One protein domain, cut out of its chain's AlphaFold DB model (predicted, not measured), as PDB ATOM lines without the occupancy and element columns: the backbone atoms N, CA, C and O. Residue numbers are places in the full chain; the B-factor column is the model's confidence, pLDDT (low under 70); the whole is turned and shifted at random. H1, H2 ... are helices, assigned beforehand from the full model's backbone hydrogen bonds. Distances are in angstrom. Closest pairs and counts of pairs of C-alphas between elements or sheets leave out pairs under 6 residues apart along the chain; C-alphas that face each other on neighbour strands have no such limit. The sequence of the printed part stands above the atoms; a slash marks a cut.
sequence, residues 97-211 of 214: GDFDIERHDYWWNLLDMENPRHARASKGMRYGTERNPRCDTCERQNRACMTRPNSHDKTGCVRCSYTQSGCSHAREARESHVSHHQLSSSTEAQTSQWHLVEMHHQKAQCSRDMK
ATOM      1  N   GLY A  97     -29.220  48.658 -45.724       95.88
ATOM      2  CA  GLY A  97     -28.795  47.371 -45.183       95.88
ATOM      3  C   GLY A  97     -28.811  47.285 -43.660       95.88
ATOM      4  O   GLY A  97     -28.623  46.187 -43.117       95.88
ATOM      5  N   ASP A  98     -28.975  48.412 -42.968       96.12
ATOM      6  CA  ASP A  98     -29.117  48.485 -41.515       96.12
ATOM      7  C   ASP A  98     -30.576  48.532 -41.048       96.12
ATOM      8  O   ASP A  98     -30.820  48.347 -39.852       96.12
ATOM      9  N   PHE A  99     -31.522  48.751 -41.964       97.00
ATOM     10  CA  PHE A  99     -32.950  48.740 -41.675       97.00
ATOM     11  C   PHE A  99     -33.470  47.298 -41.593       97.00
ATOM     12  O   PHE A  99     -33.296  46.495 -42.512       97.00
ATOM     13  N   ASP A 100     -34.093  46.956 -40.470       95.44
ATOM     14  CA  ASP A 100     -34.762  45.677 -40.258       95.44
ATOM     15  C   ASP A 100     -36.217  45.791 -40.727       95.44
ATOM     16  O   ASP A 100     -37.021  46.512 -40.135       95.44
ATOM     17  N   ILE A 101     -36.550  45.080 -41.806       95.19
ATOM     18  CA  ILE A 101     -37.877  45.138 -42.437       95.19
ATOM     19  C   ILE A 101     -38.964  44.579 -41.511       95.19
ATOM     20  O   ILE A 101     -40.076  45.097 -41.501       95.19
ATOM     21  N   GLU A 102     -38.672  43.542 -40.724       96.31
ATOM     22  CA  GLU A 102     -39.683  42.923 -39.856       96.31
ATOM     23  C   GLU A 102     -40.037  43.851 -38.696       96.31
ATOM     24  O   GLU A 102     -41.203  44.011 -38.329       96.31
ATOM     25  N   ARG A 103     -39.016  44.499 -38.135       96.06
ATOM     26  CA  ARG A 103     -39.151  45.366 -36.961       96.06
ATOM     27  C   ARG A 103     -39.345  46.843 -37.304       96.06
ATOM     28  O   ARG A 103     -39.573  47.629 -36.391       96.06
ATOM     29  N   HIS A 104     -39.312  47.192 -38.591       95.94
ATOM     30  CA  HIS A 104     -39.500  48.543 -39.127       95.94
ATOM     31  C   HIS A 104     -38.583  49.600 -38.495       95.94
ATOM     32  O   HIS A 104     -38.977  50.754 -38.325       95.94
ATOM     33  N   ASP A 105     -37.356  49.218 -38.149       95.88
ATOM     34  CA  ASP A 105     -36.404  50.128 -37.520       95.88
ATOM     35  C   ASP A 105     -34.959  49.731 -37.834       95.88
ATOM     36  O   ASP A 105     -34.662  48.615 -38.261       95.88
ATOM     37  N   TYR A 106     -34.030  50.648 -37.605       95.31
ATOM     38  CA  TYR A 106     -32.611  50.384 -37.747       95.31
ATOM     39  C   TYR A 106     -32.106  49.497 -36.616       95.31
ATOM     40  O   TYR A 106     -32.453  49.675 -35.447       95.31
ATOM     41  N   TRP A 107     -31.204  48.569 -36.940       94.81
ATOM     42  CA  TRP A 107     -30.755  47.555 -35.984       94.81
ATOM     43  C   TRP A 107     -30.189  48.127 -34.681       94.81
ATOM     44  O   TRP A 107     -30.253  47.445 -33.664       94.81
ATOM     45  N   TRP A 108     -29.627  49.342 -34.694       94.44
ATOM     46  CA  TRP A 108     -29.088  49.996 -33.497       94.44
ATOM     47  C   TRP A 108     -30.165  50.524 -32.544       94.44
ATOM     48  O   TRP A 108     -29.883  50.653 -31.354       94.44
ATOM     49  N   ASN A 109     -31.377  50.799 -33.033       94.12
ATOM     50  CA  ASN A 109     -32.535  51.156 -32.207       94.12
ATOM     51  C   ASN A 109     -33.188  49.914 -31.580       94.12
ATOM     52  O   ASN A 109     -33.807  49.995 -30.527       94.12
ATOM     53  N   LEU A 110     -32.971  48.742 -32.182       94.81
ATOM     54  CA  LEU A 110     -33.481  47.449 -31.717       94.81
ATOM     55  C   LEU A 110     -32.595  46.789 -30.646       94.81
ATOM     56  O   LEU A 110     -32.842  45.652 -30.233       94.81
ATOM     57  N   LEU A 111     -31.523  47.467 -30.238       94.62
ATOM     58  CA  LEU A 111     -30.564  46.980 -29.260       94.62
ATOM     59  C   LEU A 111     -31.056  47.233 -27.834       94.62
ATOM     60  O   LEU A 111     -31.259  48.373 -27.433       94.62
ATOM     61  N   ASP A 112     -31.141  46.165 -27.047       94.44
ATOM     62  CA  ASP A 112     -31.394  46.255 -25.607       94.44
ATOM     63  C   ASP A 112     -30.269  47.005 -24.868       94.44
ATOM     64  O   ASP A 112     -29.130  46.540 -24.821       94.44
ATOM     65  N   MET A 113     -30.590  48.155 -24.276       94.12
ATOM     66  CA  MET A 113     -29.625  49.024 -23.598       94.12
ATOM     67  C   MET A 113     -29.171  48.497 -22.230       94.12
ATOM     68  O   MET A 113     -28.131  48.943 -21.739       94.12
ATOM     69  N   GLU A 114     -29.874  47.526 -21.640       95.25
ATOM     70  CA  GLU A 114     -29.441  46.870 -20.401       95.25
ATOM     71  C   GLU A 114     -28.228  45.964 -20.644       95.25
ATOM     72  O   GLU A 114     -27.399  45.747 -19.757       95.25
ATOM     73  N   ASN A 115     -28.059  45.483 -21.881       95.75
ATOM     74  CA  ASN A 115     -26.908  44.687 -22.267       95.75
ATOM     75  C   ASN A 115     -25.692  45.586 -22.590       95.75
ATOM     76  O   ASN A 115     -25.703  46.328 -23.580       95.75
ATOM     77  N   PRO A 116     -24.562  45.469 -21.861       93.81
ATOM     78  CA  PRO A 116     -23.394  46.327 -22.080       93.81
ATOM     79  C   PRO A 116     -22.825  46.256 -23.502       93.81
ATOM     80  O   PRO A 116     -22.287  47.235 -24.025       93.81
ATOM     81  N   ARG A 117     -22.935  45.098 -24.166       92.50
ATOM     82  CA  ARG A 117     -22.463  44.913 -25.545       92.50
ATOM     83  C   ARG A 117     -23.310  45.711 -26.533       92.50
ATOM     84  O   ARG A 117     -22.761  46.285 -27.474       92.50
ATOM     85  N   HIS A 118     -24.618  45.726 -26.310       95.44
ATOM     86  CA  HIS A 118     -25.615  46.418 -27.113       95.44
ATOM     87  C   HIS A 118     -25.533  47.926 -26.901       95.44
ATOM     88  O   HIS A 118     -25.349  48.655 -27.873       95.44
ATOM     89  N   ALA A 119     -25.489  48.383 -25.648       93.38
ATOM     90  CA  ALA A 119     -25.263  49.789 -25.320       93.38
ATOM     91  C   ALA A 119     -23.978  50.324 -25.977       93.38
ATOM     92  O   ALA A 119     -23.967  51.386 -26.599       93.38
ATOM     93  N   ARG A 120     -22.888  49.543 -25.945       92.38
ATOM     94  CA  ARG A 120     -21.623  49.913 -26.598       92.38
ATOM     95  C   ARG A 120     -21.693  49.885 -28.130       92.38
ATOM     96  O   ARG A 120     -20.839  50.487 -28.786       92.38
ATOM     97  N   ALA A 121     -22.609  49.127 -28.725       93.56
ATOM     98  CA  ALA A 121     -22.836  49.130 -30.167       93.56
ATOM     99  C   ALA A 121     -23.707  50.327 -30.574       93.56
ATOM    100  O   ALA A 121     -23.277  51.086 -31.435       93.56
ATOM    101  N   SER A 122     -24.822  50.567 -29.879       93.94
ATOM    102  CA  SER A 122     -25.693  51.739 -30.061       93.94
ATOM    103  C   SER A 122     -24.909  53.049 -29.925       93.94
ATOM    104  O   SER A 122     -24.853  53.844 -30.862       93.94
ATOM    105  N   LYS A 123     -24.136  53.209 -28.839       92.81
ATOM    106  CA  LYS A 123     -23.240  54.363 -28.647       92.81
ATOM    107  C   LYS A 123     -22.209  54.503 -29.770       92.81
ATOM    108  O   LYS A 123     -21.878  55.609 -30.185       92.81
ATOM    109  N   GLY A 124     -21.681  53.378 -30.256       93.12
ATOM    110  CA  GLY A 124     -20.736  53.363 -31.369       93.12
ATOM    111  C   GLY A 124     -21.358  53.815 -32.690       93.12
ATOM    112  O   GLY A 124     -20.652  54.388 -33.508       93.12
ATOM    113  N   MET A 125     -22.650  53.569 -32.891       94.44
ATOM    114  CA  MET A 125     -23.376  54.022 -34.074       94.44
ATOM    115  C   MET A 125     -23.711  55.512 -34.005       94.44
ATOM    116  O   MET A 125     -23.509  56.203 -34.995       94.44
ATOM    117  N   ARG A 126     -24.165  56.010 -32.848       93.25
ATOM    118  CA  ARG A 126     -24.575  57.420 -32.671       93.25
ATOM    119  C   ARG A 126     -23.405  58.393 -32.678       93.25
ATOM    120  O   ARG A 126     -23.440  59.412 -33.349       93.25
ATOM    121  N   TYR A 127     -22.344  58.055 -31.954       92.31
ATOM    122  CA  TYR A 127     -21.215  58.967 -31.741       92.31
ATOM    123  C   TYR A 127     -19.950  58.555 -32.482       92.31
ATOM    124  O   TYR A 127     -18.903  59.185 -32.334       92.31
ATOM    125  N   GLY A 128     -20.006  57.438 -33.203       91.62
ATOM    126  CA  GLY A 128     -18.885  56.989 -34.001       91.62
ATOM    127  C   GLY A 128     -18.616  57.920 -35.172       91.62
ATOM    128  O   GLY A 128     -19.469  58.694 -35.595       91.62
ATOM    129  N   THR A 129     -17.425  57.795 -35.736       91.25
ATOM    130  CA  THR A 129     -17.094  58.445 -37.002       91.25
ATOM    131  C   THR A 129     -17.253  57.451 -38.136       91.25
ATOM    132  O   THR A 129     -16.762  56.318 -38.065       91.25
ATOM    133  N   GLU A 130     -17.947  57.862 -39.188       92.12
ATOM    134  CA  GLU A 130     -18.052  57.050 -40.389       92.12
ATOM    135  C   GLU A 130     -16.680  56.893 -41.057       92.12
ATOM    136  O   GLU A 130     -15.906  57.844 -41.181       92.12
ATOM    137  N   ARG A 131     -16.351  55.664 -41.459       90.81
ATOM    138  CA  ARG A 131     -15.128  55.370 -42.206       90.81
ATOM    139  C   ARG A 131     -15.347  55.651 -43.686       90.81
ATOM    140  O   ARG A 131     -16.285  55.118 -44.274       90.81
ATOM    141  N   ASN A 132     -14.418  56.396 -44.274       90.06
ATOM    142  CA  ASN A 132     -14.309  56.570 -45.715       90.06
ATOM    143  C   ASN A 132     -12.883  56.188 -46.174       90.06
ATOM    144  O   ASN A 132     -11.931  56.827 -45.715       90.06
ATOM    145  N   PRO A 133     -12.705  55.156 -47.024       90.94
ATOM    146  CA  PRO A 133     -13.746  54.275 -47.577       90.94
ATOM    147  C   PRO A 133     -14.446  53.430 -46.496       90.94
ATOM    148  O   PRO A 133     -13.967  53.348 -45.363       90.94
ATOM    149  N   ARG A 134     -15.585  52.800 -46.820       93.81
ATOM    150  CA  ARG A 134     -16.210  51.769 -45.967       93.81
ATOM    151  C   ARG A 134     -15.503  50.427 -46.187       93.81
ATOM    152  O   ARG A 134     -14.932  50.187 -47.244       93.81
ATOM    153  N   CYS A 135     -15.546  49.529 -45.198       94.31
ATOM    154  CA  CYS A 135     -14.994  48.181 -45.384       94.31
ATOM    155  C   CYS A 135     -15.870  47.351 -46.338       94.31
ATOM    156  O   CYS A 135     -17.087  47.529 -46.358       94.31
ATOM    157  N   ASP A 136     -15.275  46.388 -47.045       94.75
ATOM    158  CA  ASP A 136     -15.910  45.583 -48.099       94.75
ATOM    159  C   ASP A 136     -17.240  44.959 -47.662       94.75
ATOM    160  O   ASP A 136     -18.200  44.921 -48.426       94.75
ATOM    161  N   THR A 137     -17.307  44.467 -46.422       94.38
ATOM    162  CA  THR A 137     -18.515  43.845 -45.866       94.38
ATOM    163  C   THR A 137     -19.646  44.859 -45.710       94.38
ATOM    164  O   THR A 137     -20.781  44.564 -46.073       94.38
ATOM    165  N   CYS A 138     -19.345  46.048 -45.182       95.56
ATOM    166  CA  CYS A 138     -20.333  47.113 -45.020       95.56
ATOM    167  C   CYS A 138     -20.740  47.703 -46.373       95.56
ATOM    168  O   CYS A 138     -21.924  47.930 -46.589       95.56
ATOM    169  N   GLU A 139     -19.795  47.882 -47.296       95.88
ATOM    170  CA  GLU A 139     -20.067  48.386 -48.646       95.88
ATOM    171  C   GLU A 139     -21.024  47.453 -49.400       95.88
ATOM    172  O   GLU A 139     -22.090  47.873 -49.842       95.88
ATOM    173  N   ARG A 140     -20.704  46.152 -49.464       96.00
ATOM    174  CA  ARG A 140     -21.520  45.152 -50.178       96.00
ATOM    175  C   ARG A 140     -22.916  44.979 -49.595       96.00
ATOM    176  O   ARG A 140     -23.834  44.626 -50.323       96.00
ATOM    177  N   GLN A 141     -23.058  45.159 -48.285       95.50
ATOM    178  CA  GLN A 141     -24.346  45.032 -47.606       95.50
ATOM    179  C   GLN A 141     -25.101  46.358 -47.533       95.50
ATOM    180  O   GLN A 141     -26.168  46.374 -46.938       95.50
ATOM    181  N   ASN A 142     -24.556  47.442 -48.097       96.19
ATOM    182  CA  ASN A 142     -25.043  48.803 -47.920       96.19
ATOM    183  C   ASN A 142     -25.330  49.122 -46.443       96.19
ATOM    184  O   ASN A 142     -26.471  49.335 -46.054       96.19
ATOM    185  N   ARG A 143     -24.296  49.070 -45.602       95.62
ATOM    186  CA  ARG A 143     -24.372  49.302 -44.152       95.62
ATOM    187  C   ARG A 143     -23.426  50.408 -43.715       95.62
ATOM    188  O   ARG A 143     -22.362  50.606 -44.309       95.62
ATOM    189  N   ALA A 144     -23.766  51.055 -42.613       95.44
ATOM    190  CA  ALA A 144     -22.931  52.013 -41.923       95.44
ATOM    191  C   ALA A 144     -21.629  51.354 -41.449       95.44
ATOM    192  O   ALA A 144     -21.605  50.272 -40.844       95.44
ATOM    193  N   CYS A 145     -20.512  52.032 -41.702       94.94
ATOM    194  CA  CYS A 145     -19.182  51.581 -41.317       94.94
ATOM    195  C   CYS A 145     -18.594  52.530 -40.269       94.94
ATOM    196  O   CYS A 145     -17.697  53.318 -40.556       94.94
ATOM    197  N   MET A 146     -19.104  52.459 -39.041       93.81
ATOM    198  CA  MET A 146     -18.724  53.391 -37.973       93.81
ATOM    199  C   MET A 146     -17.489  52.914 -37.199       93.81
ATOM    200  O   MET A 146     -17.354  51.728 -36.888       93.81
ATOM    201  N   THR A 147     -16.592  53.828 -36.843       91.12
ATOM    202  CA  THR A 147     -15.524  53.611 -35.854       91.12
ATOM    203  C   THR A 147     -16.039  53.967 -34.471       91.12
ATOM    204  O   THR A 147     -16.759  54.946 -34.318       91.12
ATOM    205  N   ARG A 148     -15.660  53.203 -33.444       89.19
ATOM    206  CA  ARG A 148     -16.075  53.523 -32.078       89.19
ATOM    207  C   ARG A 148     -15.421  54.822 -31.584       89.19
ATOM    208  O   ARG A 148     -14.233  55.026 -31.832       89.19
ATOM    209  N   PRO A 149     -16.144  55.639 -30.799       84.00
ATOM    210  CA  PRO A 149     -15.530  56.736 -30.061       84.00
ATOM    211  C   PRO A 149     -14.405  56.206 -29.171       84.00
ATOM    212  O   PRO A 149     -14.562  55.161 -28.531       84.00
ATOM    213  N   ASN A 150     -13.286  56.928 -29.115       77.94
ATOM    214  CA  ASN A 150     -12.131  56.615 -28.263       77.94
ATOM    215  C   ASN A 150     -11.502  55.226 -28.497       77.94
ATOM    216  O   ASN A 150     -10.741  54.748 -27.657       77.94
ATOM    217  N   SER A 151     -11.793  54.552 -29.619       72.06
ATOM    218  CA  SER A 151     -11.037  53.361 -30.010       72.06
ATOM    219  C   SER A 151      -9.817  53.778 -30.820       72.06
ATOM    220  O   SER A 151      -9.944  54.142 -31.988       72.06
ATOM    221  N   HIS A 152      -8.637  53.682 -30.212       63.62
ATOM    222  CA  HIS A 152      -7.371  53.757 -30.950       63.62
ATOM    223  C   HIS A 152      -7.165  52.524 -31.842       63.62
ATOM    224  O   HIS A 152      -6.449  52.575 -32.841       63.62
ATOM    225  N   ASP A 153      -7.852  51.428 -31.513       58.84
ATOM    226  CA  ASP A 153      -7.742  50.175 -32.236       58.84
ATOM    227  C   ASP A 153      -8.516  50.225 -33.555       58.84
ATOM    228  O   ASP A 153      -9.748  50.255 -33.609       58.84
ATOM    229  N   LYS A 154      -7.774  50.134 -34.660       65.81
ATOM    230  CA  LYS A 154      -8.307  49.986 -36.024       65.81
ATOM    231  C   LYS A 154      -8.921  48.594 -36.281       65.81
ATOM    232  O   LYS A 154      -9.217  48.254 -37.422       65.81
ATOM    233  N   THR A 155      -9.144  47.798 -35.234       72.31
ATOM    234  CA  THR A 155      -9.452  46.356 -35.252       72.31
ATOM    235  C   THR A 155     -10.849  45.984 -35.754       72.31
ATOM    236  O   THR A 155     -11.151  44.797 -35.849       72.31
ATOM    237  N   GLY A 156     -11.686  46.952 -36.131       86.69
ATOM    238  CA  GLY A 156     -12.945  46.723 -36.844       86.69
ATOM    239  C   GLY A 156     -13.898  47.912 -36.756       86.69
ATOM    240  O   GLY A 156     -13.730  48.790 -35.912       86.69
ATOM    241  N   CYS A 157     -14.905  47.957 -37.633       93.44
ATOM    242  CA  CYS A 157     -16.038  48.866 -37.460       93.44
ATOM    243  C   CYS A 157     -17.015  48.321 -36.398       93.44
ATOM    244  O   CYS A 157     -16.947  47.147 -36.005       93.44
ATOM    245  N   VAL A 158     -17.934  49.167 -35.932       94.38
ATOM    246  CA  VAL A 158     -18.939  48.844 -34.909       94.38
ATOM    247  C   VAL A 158     -19.755  47.618 -35.312       94.38
ATOM    248  O   VAL A 158     -19.858  46.674 -34.525       94.38
ATOM    249  N   ARG A 159     -20.277  47.598 -36.546       93.75
ATOM    250  CA  ARG A 159     -21.132  46.513 -37.040       93.75
ATOM    251  C   ARG A 159     -20.388  45.187 -37.112       93.75
ATOM    252  O   ARG A 159     -20.848  44.219 -36.520       93.75
ATOM    253  N   CYS A 160     -19.222  45.153 -37.757       93.38
ATOM    254  CA  CYS A 160     -18.428  43.929 -37.873       93.38
ATOM    255  C   CYS A 160     -17.995  43.381 -36.511       93.38
ATOM    256  O   CYS A 160     -18.056  42.179 -36.279       93.38
ATOM    257  N   SER A 161     -17.629  44.256 -35.571       91.12
ATOM    258  CA  SER A 161     -17.297  43.834 -34.204       91.12
ATOM    259  C   SER A 161     -18.516  43.264 -33.466       91.12
ATOM    260  O   SER A 161     -18.393  42.337 -32.666       91.12
ATOM    261  N   TYR A 162     -19.707  43.812 -33.726       92.44
ATOM    262  CA  TYR A 162     -20.961  43.349 -33.133       92.44
ATOM    263  C   TYR A 162     -21.420  42.002 -33.706       92.44
ATOM    264  O   TYR A 162     -21.806  41.109 -32.955       92.44
ATOM    265  N   THR A 163     -21.336  41.807 -35.017       91.25
ATOM    266  CA  THR A 163     -21.730  40.548 -35.668       91.25
ATOM    267  C   THR A 163     -20.608  39.515 -35.703       91.25
ATOM    268  O   THR A 163     -20.835  38.400 -36.159       91.25
ATOM    269  N   GLN A 164     -19.410  39.872 -35.226       88.38
ATOM    270  CA  GLN A 164     -18.187  39.074 -35.364       88.38
ATOM    271  C   GLN A 164     -17.880  38.729 -36.833       88.38
ATOM    272  O   GLN A 164     -17.294  37.691 -37.132       88.38
ATOM    273  N   SER A 165     -18.283  39.601 -37.765       86.75
ATOM    274  CA  SER A 165     -17.959  39.446 -39.181       86.75
ATOM    275  C   SER A 165     -16.575  40.015 -39.497       86.75
ATOM    276  O   SER A 165     -16.054  40.893 -38.805       86.75
ATOM    277  N   GLY A 166     -15.961  39.516 -40.572       88.00
ATOM    278  CA  GLY A 166     -14.683  40.034 -41.054       88.00
ATOM    279  C   GLY A 166     -14.802  41.496 -41.495       88.00
ATOM    280  O   GLY A 166     -15.626  41.828 -42.349       88.00
ATOM    281  N   CYS A 167     -13.959  42.365 -40.932       91.69
ATOM    282  CA  CYS A 167     -13.790  43.750 -41.372       91.69
ATOM    283  C   CYS A 167     -12.477  43.862 -42.156       91.69
ATOM    284  O   CYS A 167     -11.415  43.576 -41.598       91.69
ATOM    285  N   SER A 168     -12.518  44.286 -43.423       89.31
ATOM    286  CA  SER A 168     -11.303  44.378 -44.250       89.31
ATOM    287  C   SER A 168     -10.264  45.337 -43.657       89.31
ATOM    288  O   SER A 168      -9.093  44.977 -43.574       89.31
ATOM    289  N   HIS A 169     -10.686  46.463 -43.074       84.75
ATOM    290  CA  HIS A 169      -9.771  47.399 -42.399       84.75
ATOM    291  C   HIS A 169      -9.110  46.822 -41.138       84.75
ATOM    292  O   HIS A 169      -8.020  47.240 -40.757       84.75
ATOM    293  N   ALA A 170      -9.754  45.856 -40.478       80.62
ATOM    294  CA  ALA A 170      -9.153  45.159 -39.345       80.62
ATOM    295  C   ALA A 170      -8.063  44.181 -39.787       80.62
ATOM    296  O   ALA A 170      -7.086  43.977 -39.068       80.62
ATOM    297  N   ARG A 171      -8.259  43.548 -40.949       64.56
ATOM    298  CA  ARG A 171      -7.292  42.620 -41.535       64.56
ATOM    299  C   ARG A 171      -6.053  43.371 -42.013       64.56
ATOM    300  O   ARG A 171      -4.952  43.009 -41.619       64.56
ATOM    301  N   GLU A 172      -6.248  44.470 -42.734       62.19
ATOM    302  CA  GLU A 172      -5.165  45.325 -43.230       62.19
ATOM    303  C   GLU A 172      -4.311  45.911 -42.089       62.19
ATOM    304  O   GLU A 172      -3.079  45.930 -42.157       62.19
ATOM    305  N   ALA A 173      -4.939  46.306 -40.975       61.53
ATOM    306  CA  ALA A 173      -4.208  46.732 -39.783       61.53
ATOM    307  C   ALA A 173      -3.318  45.608 -39.216       61.53
ATOM    308  O   ALA A 173      -2.178  45.846 -38.837       61.53
ATOM    309  N   ARG A 174      -3.792  44.357 -39.183       60.78
ATOM    310  CA  ARG A 174      -2.992  43.219 -38.692       60.78
ATOM    311  C   ARG A 174      -1.854  42.866 -39.648       60.78
ATOM    312  O   ARG A 174      -0.742  42.616 -39.198       60.78
ATOM    313  N   GLU A 175      -2.119  42.866 -40.949       60.81
ATOM    314  CA  GLU A 175      -1.132  42.536 -41.983       60.81
ATOM    315  C   GLU A 175      -0.009  43.582 -42.055       60.81
ATOM    316  O   GLU A 175       1.165  43.219 -42.168       60.81
ATOM    317  N   SER A 176      -0.334  44.867 -41.890       59.47
ATOM    318  CA  SER A 176       0.670  45.937 -41.803       59.47
ATOM    319  C   SER A 176       1.547  45.814 -40.553       59.47
ATOM    320  O   SER A 176       2.770  45.913 -40.659       59.47
ATOM    321  N   HIS A 177       0.968  45.513 -39.385       57.53
ATOM    322  CA  HIS A 177       1.750  45.289 -38.163       57.53
ATOM    323  C   HIS A 177       2.654  44.050 -38.249       57.53
ATOM    324  O   HIS A 177       3.804  44.107 -37.814       57.53
ATOM    325  N   VAL A 178       2.179  42.951 -38.844       59.34
ATOM    326  CA  VAL A 178       2.991  41.735 -39.033       59.34
ATOM    327  C   VAL A 178       4.136  41.984 -40.017       59.34
ATOM    328  O   VAL A 178       5.266  41.585 -39.742       59.34
ATOM    329  N   SER A 179       3.879  42.688 -41.121       59.31
ATOM    330  CA  SER A 179       4.911  42.993 -42.121       59.31
ATOM    331  C   SER A 179       6.013  43.888 -41.548       59.31
ATOM    332  O   SER A 179       7.196  43.634 -41.765       59.31
ATOM    333  N   HIS A 180       5.645  44.890 -40.744       55.62
ATOM    334  CA  HIS A 180       6.618  45.776 -40.101       55.62
ATOM    335  C   HIS A 180       7.459  45.044 -39.041       55.62
ATOM    336  O   HIS A 180       8.667  45.254 -38.962       55.62
ATOM    337  N   HIS A 181       6.844  44.141 -38.267       58.12
ATOM    338  CA  HIS A 181       7.549  43.361 -37.245       58.12
ATOM    339  C   HIS A 181       8.473  42.283 -37.845       58.12
ATOM    340  O   HIS A 181       9.515  41.965 -37.271       58.12
ATOM    341  N   GLN A 182       8.128  41.711 -39.005       55.00
ATOM    342  CA  GLN A 182       9.013  40.781 -39.720       55.00
ATOM    343  C   GLN A 182      10.220  41.490 -40.345       55.00
ATOM    344  O   GLN A 182      11.327  40.956 -40.316       55.00
ATOM    345  N   LEU A 183      10.038  42.708 -40.864       55.38
ATOM    346  CA  LEU A 183      11.143  43.508 -41.394       55.38
ATOM    347  C   LEU A 183      12.107  43.956 -40.286       55.38
ATOM    348  O   LEU A 183      13.314  43.797 -40.452       55.38
ATOM    349  N   SER A 184      11.598  44.427 -39.141       58.53
ATOM    350  CA  SER A 184      12.450  44.846 -38.018       58.53
ATOM    351  C   SER A 184      13.263  43.682 -37.441       58.53
ATOM    352  O   SER A 184      14.483  43.781 -37.313       58.53
ATOM    353  N   SER A 185      12.621  42.533 -37.212       58.56
ATOM    354  CA  SER A 185      13.311  41.333 -36.715       58.56
ATOM    355  C   SER A 185      14.328  40.768 -37.715       58.56
ATOM    356  O   SER A 185      15.391  40.295 -37.312       58.56
ATOM    357  N   SER A 186      14.069  40.882 -39.022       58.41
ATOM    358  CA  SER A 186      15.031  40.485 -40.061       58.41
ATOM    359  C   SER A 186      16.261  41.400 -40.101       58.41
ATOM    360  O   SER A 186      17.381  40.913 -40.269       58.41
ATOM    361  N   THR A 187      16.088  42.713 -39.903       59.09
ATOM    362  CA  THR A 187      17.212  43.665 -39.839       59.09
ATOM    363  C   THR A 187      18.067  43.497 -38.582       59.09
ATOM    364  O   THR A 187      19.296  43.570 -38.663       59.09
ATOM    365  N   GLU A 188      17.458  43.198 -37.433       58.88
ATOM    366  CA  GLU A 188      18.185  42.915 -36.187       58.88
ATOM    367  C   GLU A 188      18.970  41.595 -36.278       58.88
ATOM    368  O   GLU A 188      20.135  41.526 -35.870       58.88
ATOM    369  N   ALA A 189      18.371  40.566 -36.889       59.84
ATOM    370  CA  ALA A 189      19.028  39.284 -37.123       59.84
ATOM    371  C   ALA A 189      20.214  39.405 -38.098       59.84
ATOM    372  O   ALA A 189      21.285  38.859 -37.823       59.84
ATOM    373  N   GLN A 190      20.073  40.166 -39.193       58.78
ATOM    374  CA  GLN A 190      21.188  40.414 -40.115       58.78
ATOM    375  C   GLN A 190      22.308  41.218 -39.452       58.78
ATOM    376  O   GLN A 190      23.470  40.834 -39.555       58.78
ATOM    377  N   THR A 191      21.985  42.285 -38.717       60.31
ATOM    378  CA  THR A 191      22.996  43.118 -38.036       60.31
ATOM    379  C   THR A 191      23.793  42.314 -37.006       60.31
ATOM    380  O   THR A 191      25.012  42.464 -36.901       60.31
ATOM    381  N   SER A 192      23.128  41.408 -36.286       61.56
ATOM    382  CA  SER A 192      23.777  40.517 -35.317       61.56
ATOM    383  C   SER A 192      24.679  39.479 -35.992       61.56
ATOM    384  O   SER A 192      25.753  39.163 -35.477       61.56
ATOM    385  N   GLN A 193      24.286  38.971 -37.165       63.91
ATOM    386  CA  GLN A 193      25.093  38.027 -37.940       63.91
ATOM    387  C   GLN A 193      26.367  38.680 -38.496       63.91
ATOM    388  O   GLN A 193      27.436  38.075 -38.413       63.91
ATOM    389  N   TRP A 194      26.288  39.923 -38.988       61.38
ATOM    390  CA  TRP A 194      27.460  40.676 -39.452       61.38
ATOM    391  C   TRP A 194      28.475  40.932 -38.332       61.38
ATOM    392  O   TRP A 194      29.655  40.645 -38.523       61.38
ATOM    393  N   HIS A 195      28.025  41.353 -37.146       63.41
ATOM    394  CA  HIS A 195      28.917  41.548 -35.994       63.41
ATOM    395  C   HIS A 195      29.623  40.252 -35.570       63.41
ATOM    396  O   HIS A 195      30.797  40.263 -35.201       63.41
ATOM    397  N   LEU A 196      28.929  39.112 -35.636       66.50
ATOM    398  CA  LEU A 196      29.514  37.824 -35.264       66.50
ATOM    399  C   LEU A 196      30.563  37.367 -36.291       66.50
ATOM    400  O   LEU A 196      31.633  36.890 -35.911       66.50
ATOM    401  N   VAL A 197      30.297  37.568 -37.586       68.12
ATOM    402  CA  VAL A 197      31.263  37.303 -38.666       68.12
ATOM    403  C   VAL A 197      32.486  38.215 -38.549       68.12
ATOM    404  O   VAL A 197      33.610  37.735 -38.691       68.12
ATOM    405  N   GLU A 198      32.297  39.493 -38.226       67.81
ATOM    406  CA  GLU A 198      33.386  40.458 -38.045       67.81
ATOM    407  C   GLU A 198      34.284  40.091 -36.854       67.81
ATOM    408  O   GLU A 198      35.508  40.033 -36.998       67.81
ATOM    409  N   MET A 199      33.700  39.697 -35.716       64.81
ATOM    410  CA  MET A 199      34.475  39.189 -34.576       64.81
ATOM    411  C   MET A 199      35.266  37.919 -34.919       64.81
ATOM    412  O   MET A 199      36.421  37.767 -34.509       64.81
ATOM    413  N   HIS A 200      34.677  36.999 -35.689       68.88
ATOM    414  CA  HIS A 200      35.375  35.796 -36.143       68.88
ATOM    415  C   HIS A 200      36.509  36.114 -37.128       68.88
ATOM    416  O   HIS A 200      37.577  35.503 -37.037       68.88
ATOM    417  N   HIS A 201      36.314  37.083 -38.027       69.94
ATOM    418  CA  HIS A 201      37.349  37.545 -38.949       69.94
ATOM    419  C   HIS A 201      38.520  38.185 -38.194       69.94
ATOM    420  O   HIS A 201      39.673  37.819 -38.415       69.94
ATOM    421  N   GLN A 202      38.233  39.047 -37.218       66.81
ATOM    422  CA  GLN A 202      39.256  39.716 -36.419       66.81
ATOM    423  C   GLN A 202      40.061  38.732 -35.554       66.81
ATOM    424  O   GLN A 202      41.285  38.839 -35.452       66.81
ATOM    425  N   LYS A 203      39.406  37.698 -35.010       67.62
ATOM    426  CA  LYS A 203      40.080  36.605 -34.291       67.62
ATOM    427  C   LYS A 203      40.963  35.753 -35.212       67.62
ATOM    428  O   LYS A 203      42.033  35.309 -34.796       67.62
ATOM    429  N   ALA A 204      40.542  35.537 -36.458       64.31
ATOM    430  CA  ALA A 204      41.324  34.806 -37.453       64.31
ATOM    431  C   ALA A 204      42.543  35.599 -37.955       64.31
ATOM    432  O   ALA A 204      43.579  34.985 -38.208       64.31
ATOM    433  N   GLN A 205      42.435  36.928 -38.061       63.06
ATOM    434  CA  GLN A 205      43.545  37.825 -38.397       63.06
ATOM    435  C   GLN A 205      44.628  37.769 -37.309       63.06
ATOM    436  O   GLN A 205      45.759  37.377 -37.575       63.06
ATOM    437  N   CYS A 206      44.228  37.983 -36.051       60.88
ATOM    438  CA  CYS A 206      45.132  37.998 -34.896       60.88
ATOM    439  C   CYS A 206      45.870  36.656 -34.698       60.88
ATOM    440  O   CYS A 206      47.030  36.610 -34.294       60.88
ATOM    441  N   SER A 207      45.225  35.535 -35.049       60.50
ATOM    442  CA  SER A 207      45.856  34.210 -35.013       60.50
ATOM    443  C   SER A 207      46.840  33.944 -36.163       60.50
ATOM    444  O   SER A 207      47.629  33.004 -36.040       60.50
ATOM    445  N   ARG A 208      46.773  34.682 -37.280       60.00
ATOM    446  CA  ARG A 208      47.769  34.600 -38.365       60.00
ATOM    447  C   ARG A 208      48.984  35.449 -38.036       60.00
ATOM    448  O   ARG A 208      50.085  34.921 -38.085       60.00
ATOM    449  N   ASP A 209      48.771  36.668 -37.547       58.81
ATOM    450  CA  ASP A 209      49.861  37.561 -37.136       58.81
ATOM    451  C   ASP A 209      50.743  36.953 -36.025       58.81
ATOM    452  O   ASP A 209      51.940  37.203 -35.978       58.81
ATOM    453  N   MET A 210      50.198  36.083 -35.163       58.25
ATOM    454  CA  MET A 210      50.993  35.332 -34.173       58.25
ATOM    455  C   MET A 210      51.798  34.150 -34.743       58.25
ATOM    456  O   MET A 210      52.703  33.662 -34.069       58.25
ATOM    457  N   LYS A 211      51.468  33.647 -35.939       58.94
ATOM    458  CA  LYS A 211      52.173  32.518 -36.575       58.94
ATOM    459  C   LYS A 211      53.340  32.961 -37.456       58.94
ATOM    460  O   LYS A 211      54.227  32.151 -37.690       58.94
TER     461      LYS A 211
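What this domain is: This is residues 97 to 211 of the 214 residues of an uncharacterized protein of Cytophagaceae bacterium (UniProt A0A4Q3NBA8). One long helix, H4, sticks out like a handle from a small compact head, in which the short helices H1, H2 and H3 sit among loops. Residues 175 to 211, of which 175 to 209 belong to H4, stand free and make most of the length. The printed part has 115 residues with four named helices, H1, H2, H3 and H4 along the chain, and no named strand; its class is all helix. The whole is extended, with a radius of gyration of the C-alphas of 25.9 A and spans of 93 by 29 by 19 A.

How they stand to each other: H4, residues 168 to 209, touches no helix. It is close to but not clearly touching H2, residues 136 to 140; their closest C-alphas, those of Asp 136 and Ser 168, are 6.1 A apart. H2 is likewise close to but not clearly touching H3, residues 158 to 163, with the closest C-alphas, Thr 137 and Cys 160, 8.0 A apart. H3 touches H1, residues 116 to 126, at a steep tilt of 40 degrees, opposite ways; their closest C-alphas, Gly 124 and Val 158, are 6.0 A apart. H1 and H4 are apart. Residues 129 to 130 pair with 146 to 147, antiparallel, and 99 to 100 with 105 to 106, antiparallel. In H1, H2, H3 and H4 every O i to N i+4 pair is within hydrogen-bond range.

Where its parts are: H4 runs 62.0 A from C-alpha 168 at (-11.303, 44.378, -44.250) to C-alpha 209 at (49.861, 37.561, -37.136). H1 begins at C-alpha 116, (-23.394, 46.327, -22.080), and is 15.4 A long; H3 measures 8.8 A and H2 6.0 A.

The domain as a whole: The C-alphas of His 104 and Lys 211, the two farthest apart, are 93.1 A apart. Without the free stretch, the body of 78 residues spans 35 by 26 by 19 A. The printed part has no cut. The link H2 to H3 is long, H1 to H2 short, H3 to H4 tight. The mean pLDDT of the printed part is 80.5; residues 152 to 154 and 171 to 211 are under 70.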